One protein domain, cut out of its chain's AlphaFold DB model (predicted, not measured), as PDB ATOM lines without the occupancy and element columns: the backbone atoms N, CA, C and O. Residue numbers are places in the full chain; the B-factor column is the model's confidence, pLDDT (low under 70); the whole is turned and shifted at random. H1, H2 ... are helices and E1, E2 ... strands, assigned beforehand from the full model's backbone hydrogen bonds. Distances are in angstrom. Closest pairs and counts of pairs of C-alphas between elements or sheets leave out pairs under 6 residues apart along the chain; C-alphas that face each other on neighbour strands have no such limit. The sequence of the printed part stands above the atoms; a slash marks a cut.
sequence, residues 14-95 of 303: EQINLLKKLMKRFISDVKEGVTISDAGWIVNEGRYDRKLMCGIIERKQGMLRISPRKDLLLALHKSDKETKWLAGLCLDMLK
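AT A GLANCE: This is residues 14 to 95 of the 303 residues of an uncharacterized protein of Thermoplasmata archaeon (UniProt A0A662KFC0). A long helix, H1, has a second helix, H3, packed beside it and a small two-stranded hairpin, E1 and E2, near it on another side, with E2 the closer strand. A long loop, residues 32 to 56, leads from H1 to the hairpin and pairs briefly with E2, while the short helix H2 packs on H3. The printed part has 82 residues, with three named helices and two named strands in the order H1, E1, E2, H2, H3; the sheet, E1 - E2, is antiparallel, and the class is mostly helix. The whole is compact, with a radius of gyration of the C-alphas of 11.8 A and spans of 31 by 30 by 17 A.

HOW THE PARTS SIT: E1, residues 57 to 60, and E2, residues 63 to 66, form an antiparallel hairpin at 152 degrees, with N 58 and O 65 within hydrogen-bond range at 2.9 A. Residues 42 to 43 pair antiparallel with residues 63 to 64 of E2. The closest C-alphas of E2 and H1, residues 14 to 31, are those of Ile 66 and Leu 22, 5.6 A apart. H1 touches H3, residues 81 to 95, closest at the C-alphas of Ile 27 and Cys 90, 6.1 A; they run the same way at a shallow tilt of 33 degrees, only just short of steep. H2, residues 72 to 75, touches H3 at residues 84 to 88 alone, closest at the C-alphas of Leu 73 and Ala 87, 6.3 A. H1 and H2 are apart. Every O i to N i+4 pair is within hydrogen-bond range in H1, 10 of 11 in H3, and H2 is too short for such a pair.

IN THESE COORDINATES: H1 begins at C-alpha 14 (-50.002, -36.140, -42.979) and is 25.8 A long. E1 measures 10.2 A, E2 10.7 A and H2 5.0 A. H3, 21.6 A, ends at C-alpha 95 (-24.041, -40.178, -54.395).

THE WHOLE: The C-alphas farthest apart are those of Arg 47 and Lys 95, 32.3 A. The printed part has no cut. The link from H1 to E1 is long, and the others are tight. Mean pLDDT of the printed part is 84.4; residues 46 to 55 are under 70.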
ATOM      1  N   GLU A  14     -50.204 -34.703 -43.210       82.56
ATOM      2  CA  GLU A  14     -50.002 -36.140 -42.979       82.56
ATOM      3  C   GLU A  14     -49.069 -36.771 -44.023       82.56
ATOM      4  O   GLU A  14     -48.205 -37.586 -43.688       82.56
ATOM      5  N   GLN A  15     -49.207 -36.377 -45.292       81.75
ATOM      6  CA  GLN A  15     -48.348 -36.863 -46.373       81.75
ATOM      7  C   GLN A  15     -46.927 -36.327 -46.231       81.75
ATOM      8  O   GLN A  15     -45.969 -37.080 -46.417       81.75
ATOM      9  N   ILE A  16     -46.784 -35.055 -45.857       83.69
ATOM     10  CA  ILE A  16     -45.488 -34.438 -45.568       83.69
ATOM     11  C   ILE A  16     -44.809 -35.163 -44.400       83.69
ATOM     12  O   ILE A  16     -43.647 -35.551 -44.512       83.69
ATOM     13  N   ASN A  17     -45.532 -35.434 -43.314       87.31
ATOM     14  CA  ASN A  17     -44.992 -36.139 -42.152       87.31
ATOM     15  C   ASN A  17     -44.549 -37.568 -42.485       87.31
ATOM     16  O   ASN A  17     -43.456 -37.983 -42.081       87.31
ATOM     17  N   LEU A  18     -45.338 -38.307 -43.273       87.38
ATOM     18  CA  LEU A  18     -44.927 -39.621 -43.767       87.38
ATOM     19  C   LEU A  18     -43.645 -39.521 -44.603       87.38
ATOM     20  O   LEU A  18     -42.708 -40.286 -44.380       87.38
ATOM     21  N   LEU A  19     -43.575 -38.576 -45.540       88.50
ATOM     22  CA  LEU A  19     -42.394 -38.376 -46.379       88.50
ATOM     23  C   LEU A  19     -41.150 -38.063 -45.544       88.50
ATOM     24  O   LEU A  19     -40.107 -38.675 -45.765       88.50
ATOM     25  N   LYS A  20     -41.263 -37.182 -44.546       91.38
ATOM     26  CA  LYS A  20     -40.169 -36.896 -43.607       91.38
ATOM     27  C   LYS A  20     -39.720 -38.162 -42.873       91.38
ATOM     28  O   LYS A  20     -38.517 -38.401 -42.781       91.38
ATOM     29  N   LYS A  21     -40.654 -38.997 -42.395       92.62
ATOM     30  CA  LYS A  21     -40.348 -40.288 -41.741       92.62
ATOM     31  C   LYS A  21     -39.577 -41.222 -42.683       92.62
ATOM     32  O   LYS A  21     -38.549 -41.768 -42.286       92.62
ATOM     33  N   LEU A  22     -40.028 -41.360 -43.931       93.19
ATOM     34  CA  LEU A  22     -39.382 -42.201 -44.945       93.19
ATOM     35  C   LEU A  22     -37.979 -41.701 -45.309       93.19
ATOM     36  O   LEU A  22     -37.042 -42.495 -45.369       93.19
ATOM     37  N   MET A  23     -37.822 -40.390 -45.510       94.81
ATOM     38  CA  MET A  23     -36.529 -39.772 -45.813       94.81
ATOM     39  C   MET A  23     -35.539 -39.944 -44.663       94.81
ATOM     40  O   MET A  23     -34.423 -40.408 -44.886       94.81
ATOM     41  N   LYS A  24     -35.956 -39.650 -43.424       96.00
ATOM     42  CA  LYS A  24     -35.119 -39.838 -42.228       96.00
ATOM     43  C   LYS A  24     -34.673 -41.292 -42.083       96.00
ATOM     44  O   LYS A  24     -33.498 -41.532 -41.816       96.00
ATOM     45  N   ARG A  25     -35.576 -42.255 -42.318       96.00
ATOM     46  CA  ARG A  25     -35.222 -43.680 -42.283       96.00
ATOM     47  C   ARG A  25     -34.192 -44.037 -43.351       96.00
ATOM     48  O   ARG A  25     -33.180 -44.639 -43.017       96.00
ATOM     49  N   PHE A  26     -34.424 -43.629 -44.598       95.44
ATOM     50  CA  PHE A  26     -33.489 -43.871 -45.699       95.44
ATOM     51  C   PHE A  26     -32.103 -43.287 -45.411       95.44
ATOM     52  O   PHE A  26     -31.105 -43.978 -45.573       95.44
ATOM     53  N   ILE A  27     -32.041 -42.042 -44.930       95.50
ATOM     54  CA  ILE A  27     -30.785 -41.388 -44.550       95.50
ATOM     55  C   ILE A  27     -30.066 -42.186 -43.455       95.50
ATOM     56  O   ILE A  27     -28.869 -42.416 -43.582       95.50
ATOM     57  N   SER A  28     -30.773 -42.626 -42.407       95.75
ATOM     58  CA  SER A  28     -30.180 -43.427 -41.321       95.75
ATOM     59  C   SER A  28     -29.603 -44.746 -41.831       95.75
ATOM     60  O   SER A  28     -28.440 -45.038 -41.577       95.75
ATOM     61  N   ASP A  29     -30.386 -45.497 -42.609       95.38
ATOM     62  CA  ASP A  29     -29.963 -46.790 -43.155       95.38
ATOM     63  C   ASP A  29     -28.708 -46.628 -44.030       95.38
ATOM     64  O   ASP A  29     -27.731 -47.363 -43.876       95.38
ATOM     65  N   VAL A  30     -28.685 -45.621 -44.914       92.94
ATOM     66  CA  VAL A  30     -27.501 -45.356 -45.741       92.94
ATOM     67  C   VAL A  30     -26.314 -44.955 -44.871       92.94
ATOM     68  O   VAL A  30     -25.225 -45.481 -45.089       92.94
ATOM     69  N   LYS A  31     -26.482 -44.095 -43.857       91.75
ATOM     70  CA  LYS A  31     -25.396 -43.744 -42.921       91.75
ATOM     71  C   LYS A  31     -24.778 -44.987 -42.276       91.75
ATOM     72  O   LYS A  31     -23.555 -45.119 -42.278       91.75
ATOM     73  N   GLU A  32     -25.614 -45.924 -41.843       91.19
ATOM     74  CA  GLU A  32     -25.226 -47.197 -41.215       91.19
ATOM     75  C   GLU A  32     -24.602 -48.221 -42.187       91.19
ATOM     76  O   GLU A  32     -24.163 -49.288 -41.763       91.19
ATOM     77  N   GLY A  33     -24.514 -47.910 -43.483       86.75
ATOM     78  CA  GLY A  33     -23.871 -48.777 -44.475       86.75
ATOM     79  C   GLY A  33     -24.823 -49.721 -45.206       86.75
ATOM     80  O   GLY A  33     -24.365 -50.550 -45.994       86.75
ATOM     81  N   VAL A  34     -26.135 -49.590 -44.999       91.25
ATOM     82  CA  VAL A  34     -27.136 -50.358 -45.748       91.25
ATOM     83  C   VAL A  34     -27.099 -49.948 -47.222       91.25
ATOM     84  O   VAL A  34     -26.962 -48.772 -47.568       91.25
ATOM     85  N   THR A  35     -27.214 -50.932 -48.118       88.81
ATOM     86  CA  THR A  35     -27.217 -50.683 -49.563       88.81
ATOM     87  C   THR A  35     -28.429 -49.839 -49.975       88.81
ATOM     88  O   THR A  35     -29.501 -49.922 -49.377       88.81
ATOM     89  N   ILE A  36     -28.306 -49.062 -51.057       89.69
ATOM     90  CA  ILE A  36     -29.424 -48.254 -51.579       89.69
ATOM     91  C   ILE A  36     -30.664 -49.112 -51.899       89.69
ATOM     92  O   ILE A  36     -31.793 -48.647 -51.751       89.69
ATOM     93  N   SER A  37     -30.494 -50.369 -52.325       88.62
ATOM     94  CA  SER A  37     -31.616 -51.277 -52.609       88.62
ATOM     95  C   SER A  37     -32.384 -51.707 -51.358       88.62
ATOM     96  O   SER A  37     -33.590 -51.946 -51.450       88.62
ATOM     97  N   ASP A  38     -31.719 -51.733 -50.205       90.44
ATOM     98  CA  ASP A  38     -32.278 -52.247 -48.950       90.44
ATOM     99  C   ASP A  38     -32.614 -51.133 -47.945       90.44
ATOM    100  O   ASP A  38     -33.302 -51.375 -46.957       90.44
ATOM    101  N   ALA A  39     -32.182 -49.898 -48.201       93.25
ATOM    102  CA  ALA A  39     -32.426 -48.760 -47.326       93.25
ATOM    103  C   ALA A  39     -33.866 -48.216 -47.415       93.25
ATOM    104  O   ALA A  39     -34.482 -48.164 -48.492       93.25
ATOM    105  N   GLY A  40     -34.365 -47.714 -46.283       92.56
ATOM    106  CA  GLY A  40     -35.533 -46.839 -46.192       92.56
ATOM    107  C   GLY A  40     -36.886 -47.529 -46.030       92.56
ATOM    108  O   GLY A  40     -37.903 -46.835 -46.053       92.56
ATOM    109  N   TRP A  41     -36.929 -48.857 -45.893       93.38
ATOM    110  CA  TRP A  41     -38.183 -49.607 -45.793       93.38
ATOM    111  C   TRP A  41     -38.823 -49.495 -44.404       93.38
ATOM    112  O   TRP A  41     -38.192 -49.783 -43.389       93.38
ATOM    113  N   ILE A  42     -40.106 -49.122 -44.362       91.06
ATOM    114  CA  ILE A  42     -40.947 -49.147 -43.155       91.06
ATOM    115  C   ILE A  42     -42.287 -49.836 -43.430       91.06
ATOM    116  O   ILE A  42     -42.764 -49.865 -44.566       91.06
ATOM    117  N   VAL A  43     -42.932 -50.348 -42.382       88.06
ATOM    118  CA  VAL A  43     -44.269 -50.957 -42.462       88.06
ATOM    119  C   VAL A  43     -45.328 -49.898 -42.798       88.06
ATOM    120  O   VAL A  43     -45.328 -48.803 -42.232       88.06
ATOM    121  N   ASN A  44     -46.245 -50.209 -43.724       80.56
ATOM    122  CA  ASN A  44     -47.371 -49.330 -44.038       80.56
ATOM    123  C   ASN A  44     -48.479 -49.437 -42.978       80.56
ATOM    124  O   ASN A  44     -49.339 -50.312 -43.061       80.56
ATOM    125  N   GLU A  45     -48.498 -48.507 -42.031       72.75
ATOM    126  CA  GLU A  45     -49.489 -48.461 -40.944       72.75
ATOM    127  C   GLU A  45     -50.807 -47.744 -41.330       72.75
ATOM    128  O   GLU A  45     -51.724 -47.685 -40.515       72.75
ATOM    129  N   GLY A  46     -50.946 -47.192 -42.551       67.81
ATOM    130  CA  GLY A  46     -52.051 -46.275 -42.892       67.81
ATOM    131  C   GLY A  46     -52.702 -46.432 -44.275       67.81
ATOM    132  O   GLY A  46     -52.170 -47.054 -45.202       67.81
ATOM    133  N   ARG A  47     -53.881 -45.804 -44.430       64.38
ATOM    134  CA  ARG A  47     -54.632 -45.665 -45.697       64.38
ATOM    135  C   ARG A  47     -54.251 -44.371 -46.429       64.38
ATOM    136  O   ARG A  47     -55.090 -43.511 -46.661       64.38
ATOM    137  N   TYR A  48     -52.980 -44.216 -46.788       64.44
ATOM    138  CA  TYR A  48     -52.545 -43.071 -47.594       64.44
ATOM    139  C   TYR A  48     -53.075 -43.188 -49.033       64.44
ATOM    140  O   TYR A  48     -53.001 -44.275 -49.621       64.44
ATOM    141  N   ASP A  49     -53.583 -42.090 -49.604       56.03
ATOM    142  CA  ASP A  49     -54.125 -42.054 -50.972       56.03
ATOM    143  C   ASP A  49     -53.105 -42.609 -51.988       56.03
ATOM    144  O   ASP A  49     -51.968 -42.140 -52.099       56.03
ATOM    145  N   ARG A  50     -53.521 -43.645 -52.730       56.91
ATOM    146  CA  ARG A  50     -52.695 -44.362 -53.711       56.91
ATOM    147  C   ARG A  50     -52.282 -43.479 -54.891       56.91
ATOM    148  O   ARG A  50     -51.251 -43.766 -55.495       56.91
ATOM    149  N   LYS A  51     -53.058 -42.440 -55.230       54.12
ATOM    150  CA  LYS A  51     -52.823 -41.609 -56.427       54.12
ATOM    151  C   LYS A  51     -51.737 -40.546 -56.246       54.12
ATOM    152  O   LYS A  51     -51.166 -40.104 -57.236       54.12
ATOM    153  N   LEU A  52     -51.427 -40.155 -55.010       51.69
ATOM    154  CA  LEU A  52     -50.620 -38.962 -54.720       51.69
ATOM    155  C   LEU A  52     -49.098 -39.205 -54.664       51.69
ATOM    156  O   LEU A  52     -48.331 -38.255 -54.574       51.69
ATOM    157  N   MET A  53     -48.651 -40.466 -54.726       59.88
ATOM    158  CA  MET A  53     -47.265 -40.864 -54.414       59.88
ATOM    159  C   MET A  53     -46.555 -41.642 -55.539       59.88
ATOM    160  O   MET A  53     -45.481 -42.205 -55.312       59.88
ATOM    161  N   CYS A  54     -47.139 -41.714 -56.742       57.75
ATOM    162  CA  CYS A  54     -46.519 -42.395 -57.882       57.75
ATOM    163  C   CYS A  54     -45.205 -41.695 -58.263       57.75
ATOM    164  O   CYS A  54     -45.219 -40.579 -58.769       57.75
ATOM    165  N   GLY A  55     -44.074 -42.354 -58.003       66.56
ATOM    166  CA  GLY A  55     -42.734 -41.864 -58.348       66.56
ATOM    167  C   GLY A  55     -41.904 -41.358 -57.166       66.56
ATOM    168  O   GLY A  55     -40.684 -41.418 -57.251       66.56
ATOM    169  N   ILE A  56     -42.534 -40.947 -56.056       79.88
ATOM    170  CA  ILE A  56     -41.831 -40.513 -54.831       79.88
ATOM    171  C   ILE A  56     -41.692 -41.663 -53.826       79.88
ATOM    172  O   ILE A  56     -40.696 -41.735 -53.114       79.88
ATOM    173  N   ILE A  57     -42.677 -42.565 -53.749       85.50
ATOM    174  CA  ILE A  57     -42.664 -43.705 -52.823       85.50
ATOM    175  C   ILE A  57     -42.643 -45.015 -53.600       85.50
ATOM    176  O   ILE A  57     -43.470 -45.249 -54.483       85.50
ATOM    177  N   GLU A  58     -41.745 -45.906 -53.198       87.00
ATOM    178  CA  GLU A  58     -41.740 -47.305 -53.604       87.00
ATOM    179  C   GLU A  58     -42.511 -48.163 -52.602       87.00
ATOM    180  O   GLU A  58     -42.490 -47.918 -51.393       87.00
ATOM    181  N   ARG A  59     -43.202 -49.186 -53.114       86.56
ATOM    182  CA  ARG A  59     -44.012 -50.104 -52.311       86.56
ATOM    183  C   ARG A  59     -43.652 -51.543 -52.637       86.56
ATOM    184  O   ARG A  59     -43.625 -51.916 -53.808       86.56
ATOM    185  N   LYS A  60     -43.440 -52.361 -51.610       85.88
ATOM    186  CA  LYS A  60     -43.170 -53.795 -51.760       85.88
ATOM    187  C   LYS A  60     -43.724 -54.543 -50.554       85.88
ATOM    188  O   LYS A  60     -43.379 -54.208 -49.431       85.88
ATOM    189  N   GLN A  61     -44.596 -55.529 -50.786       84.25
ATOM    190  CA  GLN A  61     -45.091 -56.457 -49.751       84.25
ATOM    191  C   GLN A  61     -45.585 -55.770 -48.454       84.25
ATOM    192  O   GLN A  61     -45.234 -56.169 -47.354       84.25
ATOM    193  N   GLY A  62     -46.381 -54.701 -48.573       84.19
ATOM    194  CA  GLY A  62     -46.901 -53.965 -47.409       84.19
ATOM    195  C   GLY A  62     -45.917 -52.977 -46.765       84.19
ATOM    196  O   GLY A  62     -46.296 -52.276 -45.831       84.19
ATOM    197  N   MET A  63     -44.697 -52.859 -47.290       89.38
ATOM    198  CA  MET A  63     -43.711 -51.858 -46.888       89.38
ATOM    199  C   MET A  63     -43.654 -50.684 -47.864       89.38
ATOM    200  O   MET A  63     -43.991 -50.820 -49.047       89.38
ATOM    201  N   LEU A  64     -43.202 -49.540 -47.355       89.62
ATOM    202  CA  LEU A  64     -43.004 -48.290 -48.085       89.62
ATOM    203  C   LEU A  64     -41.575 -47.796 -47.897       89.62
ATOM    204  O   LEU A  64     -41.025 -47.925 -46.805       89.62
ATOM    205  N   ARG A  65     -41.019 -47.155 -48.921       90.19
ATOM    206  CA  ARG A  65     -39.801 -46.347 -48.805       90.19
ATOM    207  C   ARG A  65     -39.849 -45.137 -49.721       90.19
ATOM    208  O   ARG A  65     -40.614 -45.121 -50.686       90.19
ATOM    209  N   ILE A  66     -39.004 -44.150 -49.456       89.88
ATOM    210  CA  ILE A  66     -38.754 -43.078 -50.421       89.88
ATOM    211  C   ILE A  66     -38.015 -43.648 -51.647       89.88
ATOM    212  O   ILE A  66     -37.149 -44.507 -51.506       89.88
ATOM    213  N   SER A  67     -38.365 -43.179 -52.843       86.75
ATOM    214  CA  SER A  67     -37.631 -43.384 -54.094       86.75
ATOM    215  C   SER A  67     -36.903 -42.079 -54.416       86.75
ATOM    216  O   SER A  67     -37.476 -41.192 -55.054       86.75
ATOM    217  N   PRO A  68     -35.673 -41.881 -53.914       81.44
ATOM    218  CA  PRO A  68     -34.943 -40.665 -54.201       81.44
ATOM    219  C   PRO A  68     -34.499 -40.701 -55.665       81.44
ATOM    220  O   PRO A  68     -33.738 -41.565 -56.094       81.44
ATOM    221  N   ARG A  69     -35.035 -39.779 -56.463       82.00
ATOM    222  CA  ARG A  69     -34.724 -39.601 -57.887       82.00
ATOM    223  C   ARG A  69     -34.455 -38.128 -58.157       82.00
ATOM    224  O   ARG A  69     -34.875 -37.279 -57.379       82.00
ATOM    225  N   LYS A  70     -33.755 -37.803 -59.249       72.31
ATOM    226  CA  LYS A  70     -33.311 -36.424 -59.552       72.31
ATOM    227  C   LYS A  70     -34.448 -35.388 -59.536       72.31
ATOM    228  O   LYS A  70     -34.227 -34.228 -59.214       72.31
ATOM    229  N   ASP A  71     -35.662 -35.814 -59.846       77.38
ATOM    230  CA  ASP A  71     -36.896 -35.035 -59.868       77.38
ATOM    231  C   ASP A  71     -37.601 -34.911 -58.502       77.38
ATOM    232  O   ASP A  71     -38.588 -34.185 -58.396       77.38
ATOM    233  N   LEU A  72     -37.081 -35.524 -57.431       80.25
ATOM    234  CA  LEU A  72     -37.665 -35.468 -56.083       80.25
ATOM    235  C   LEU A  72     -37.827 -34.027 -55.578       80.25
ATOM    236  O   LEU A  72     -38.881 -33.664 -55.058       80.25
ATOM    237  N   LEU A  73     -36.809 -33.181 -55.767       77.94
ATOM    238  CA  LEU A  73     -36.874 -31.770 -55.368       77.94
ATOM    239  C   LEU A  73     -37.915 -30.986 -56.178       77.94
ATOM    240  O   LEU A  73     -38.594 -30.119 -55.626       77.94
ATOM    241  N   LEU A  74     -38.091 -31.318 -57.463       76.75
ATOM    242  CA  LEU A  74     -39.139 -30.730 -58.302       76.75
ATOM    243  C   LEU A  74     -40.525 -31.170 -57.822       76.75
ATOM    244  O   LEU A  74     -41.445 -30.356 -57.743       76.75
ATOM    245  N   ALA A  75     -40.671 -32.438 -57.442       73.75
ATOM    246  CA  ALA A  75     -41.920 -32.968 -56.916       73.75
ATOM    247  C   ALA A  75     -42.306 -32.325 -55.567       73.75
ATOM    248  O   ALA A  75     -43.489 -32.154 -55.282       73.75
ATOM    249  N   LEU A  76     -41.318 -31.884 -54.780       78.50
ATOM    250  CA  LEU A  76     -41.490 -31.271 -53.456       78.50
ATOM    251  C   LEU A  76     -41.284 -29.742 -53.452       78.50
ATOM    252  O   LEU A  76     -41.063 -29.133 -52.403       78.50
ATOM    253  N   HIS A  77     -41.387 -29.082 -54.612       74.88
ATOM    254  CA  HIS A  77     -41.108 -27.645 -54.745       74.88
ATOM    255  C   HIS A  77     -42.014 -26.739 -53.887       74.88
ATOM    256  O   HIS A  77     -41.595 -25.638 -53.525       74.88
ATOM    257  N   LYS A  78     -43.226 -27.184 -53.524       78.25
ATOM    258  CA  LYS A  78     -44.149 -26.446 -52.635       78.25
ATOM    259  C   LYS A  78     -44.068 -26.853 -51.161       78.25
ATOM    260  O   LYS A  78     -44.791 -26.283 -50.355       78.25
ATOM    261  N   SER A  79     -43.210 -27.808 -50.806       80.38
ATOM    262  CA  SER A  79     -43.069 -28.271 -49.423       80.38
ATOM    263  C   SER A  79     -42.275 -27.286 -48.559       80.38
ATOM    264  O   SER A  79     -41.582 -26.392 -49.066       80.38
ATOM    265  N   ASP A  80     -42.358 -27.470 -47.241       86.94
ATOM    266  CA  ASP A  80     -41.600 -26.698 -46.261       86.94
ATOM    267  C   ASP A  80     -40.079 -26.906 -46.391       86.94
ATOM    268  O   ASP A  80     -39.594 -27.840 -47.041       86.94
ATOM    269  N   LYS A  81     -39.313 -26.009 -45.759       89.75
ATOM    270  CA  LYS A  81     -37.845 -26.002 -45.839       89.75
ATOM    271  C   LYS A  81     -37.220 -27.307 -45.340       89.75
ATOM    272  O   LYS A  81     -36.287 -27.782 -45.978       89.75
ATOM    273  N   GLU A  82     -37.735 -27.901 -44.259       91.56
ATOM    274  CA  GLU A  82     -37.198 -29.162 -43.721       91.56
ATOM    275  C   GLU A  82     -37.417 -30.305 -44.716       91.56
ATOM    276  O   GLU A  82     -36.500 -31.078 -44.974       91.56
ATOM    277  N   THR A  83     -38.599 -30.391 -45.331       90.00
ATOM    278  CA  THR A  83     -38.884 -31.415 -46.350       90.00
ATOM    279  C   THR A  83     -37.947 -31.306 -47.552       90.00
ATOM    280  O   THR A  83     -37.434 -32.318 -48.026       90.00
ATOM    281  N   LYS A  84     -37.698 -30.087 -48.042       89.88
ATOM    282  CA  LYS A  84     -36.762 -29.851 -49.156       89.88
ATOM    283  C   LYS A  84     -35.329 -30.209 -48.783       89.88
ATOM    284  O   LYS A  84     -34.639 -30.843 -49.575       89.88
ATOM    285  N   TRP A  85     -34.915 -29.834 -47.577       92.38
ATOM    286  CA  TRP A  85     -33.601 -30.165 -47.042       92.38
ATOM    287  C   TRP A  85     -33.410 -31.688 -46.926       92.38
ATOM    288  O   TRP A  85     -32.443 -32.221 -47.461       92.38
ATOM    289  N   LEU A  86     -34.378 -32.412 -46.349       93.69
ATOM    290  CA  LEU A  86     -34.356 -33.880 -46.268       93.69
ATOM    291  C   LEU A  86     -34.314 -34.538 -47.650       93.69
ATOM    292  O   LEU A  86     -33.583 -35.506 -47.847       93.69
ATOM    293  N   ALA A  87     -35.073 -34.010 -48.609       91.81
ATOM    294  CA  ALA A  87     -35.073 -34.516 -49.975       91.81
ATOM    295  C   ALA A  87     -33.707 -34.329 -50.646       91.81
ATOM    296  O   ALA A  87     -33.205 -35.266 -51.265       91.81
ATOM    297  N   GLY A  88     -33.085 -33.156 -50.482       92.81
ATOM    298  CA  GLY A  88     -31.722 -32.901 -50.944       92.81
ATOM    299  C   GLY A  88     -30.717 -33.859 -50.306       92.81
ATOM    300  O   GLY A  88     -29.931 -34.487 -51.013       92.81
ATOM    301  N   LEU A  89     -30.822 -34.069 -48.993       94.19
ATOM    302  CA  LEU A  89     -29.967 -35.000 -48.266       94.19
ATOM    303  C   LEU A  89     -30.144 -36.453 -48.744       94.19
ATOM    304  O   LEU A  89     -29.158 -37.166 -48.911       94.19
ATOM    305  N   CYS A  90     -31.366 -36.902 -49.050       93.94
ATOM    306  CA  CYS A  90     -31.582 -38.217 -49.664       93.94
ATOM    307  C   CYS A  90     -30.896 -38.352 -51.034       93.94
ATOM    308  O   CYS A  90     -30.369 -39.422 -51.340       93.94
ATOM    309  N   LEU A  91     -30.900 -37.296 -51.856       92.94
ATOM    310  CA  LEU A  91     -30.209 -37.302 -53.151       92.94
ATOM    311  C   LEU A  91     -28.693 -37.359 -52.989       92.94
ATOM    312  O   LEU A  91     -28.029 -38.049 -53.762       92.94
ATOM    313  N   ASP A  92     -28.148 -36.697 -51.976       93.94
ATOM    314  CA  ASP A  92     -26.727 -36.809 -51.668       93.94
ATOM    315  C   ASP A  92     -26.348 -38.183 -51.134       93.94
ATOM    316  O   ASP A  92     -25.328 -38.728 -51.545       93.94
ATOM    317  N   MET A  93     -27.192 -38.808 -50.312       93.50
ATOM    318  CA  MET A  93     -26.948 -40.163 -49.804       93.50
ATOM    319  C   MET A  93     -26.847 -41.213 -50.927       93.50
ATOM    320  O   MET A  93     -26.088 -42.177 -50.805       93.50
ATOM    321  N   LEU A  94     -27.528 -41.009 -52.063       90.62
ATOM    322  CA  LEU A  94     -27.316 -41.838 -53.258       90.62
ATOM    323  C   LEU A  94     -25.889 -41.712 -53.797       90.62
ATOM    324  O   LEU A  94     -25.240 -42.720 -54.074       90.62
ATOM    325  N   LYS A  95     -25.392 -40.478 -53.908       90.94
ATOM    326  CA  LYS A  95     -24.041 -40.178 -54.395       90.94
ATOM    327  C   LYS A  95     -22.975 -40.648 -53.399       90.94
ATOM    328  O   LYS A  95     -21.952 -41.183 -53.817       90.94
TER     329      LYS A  95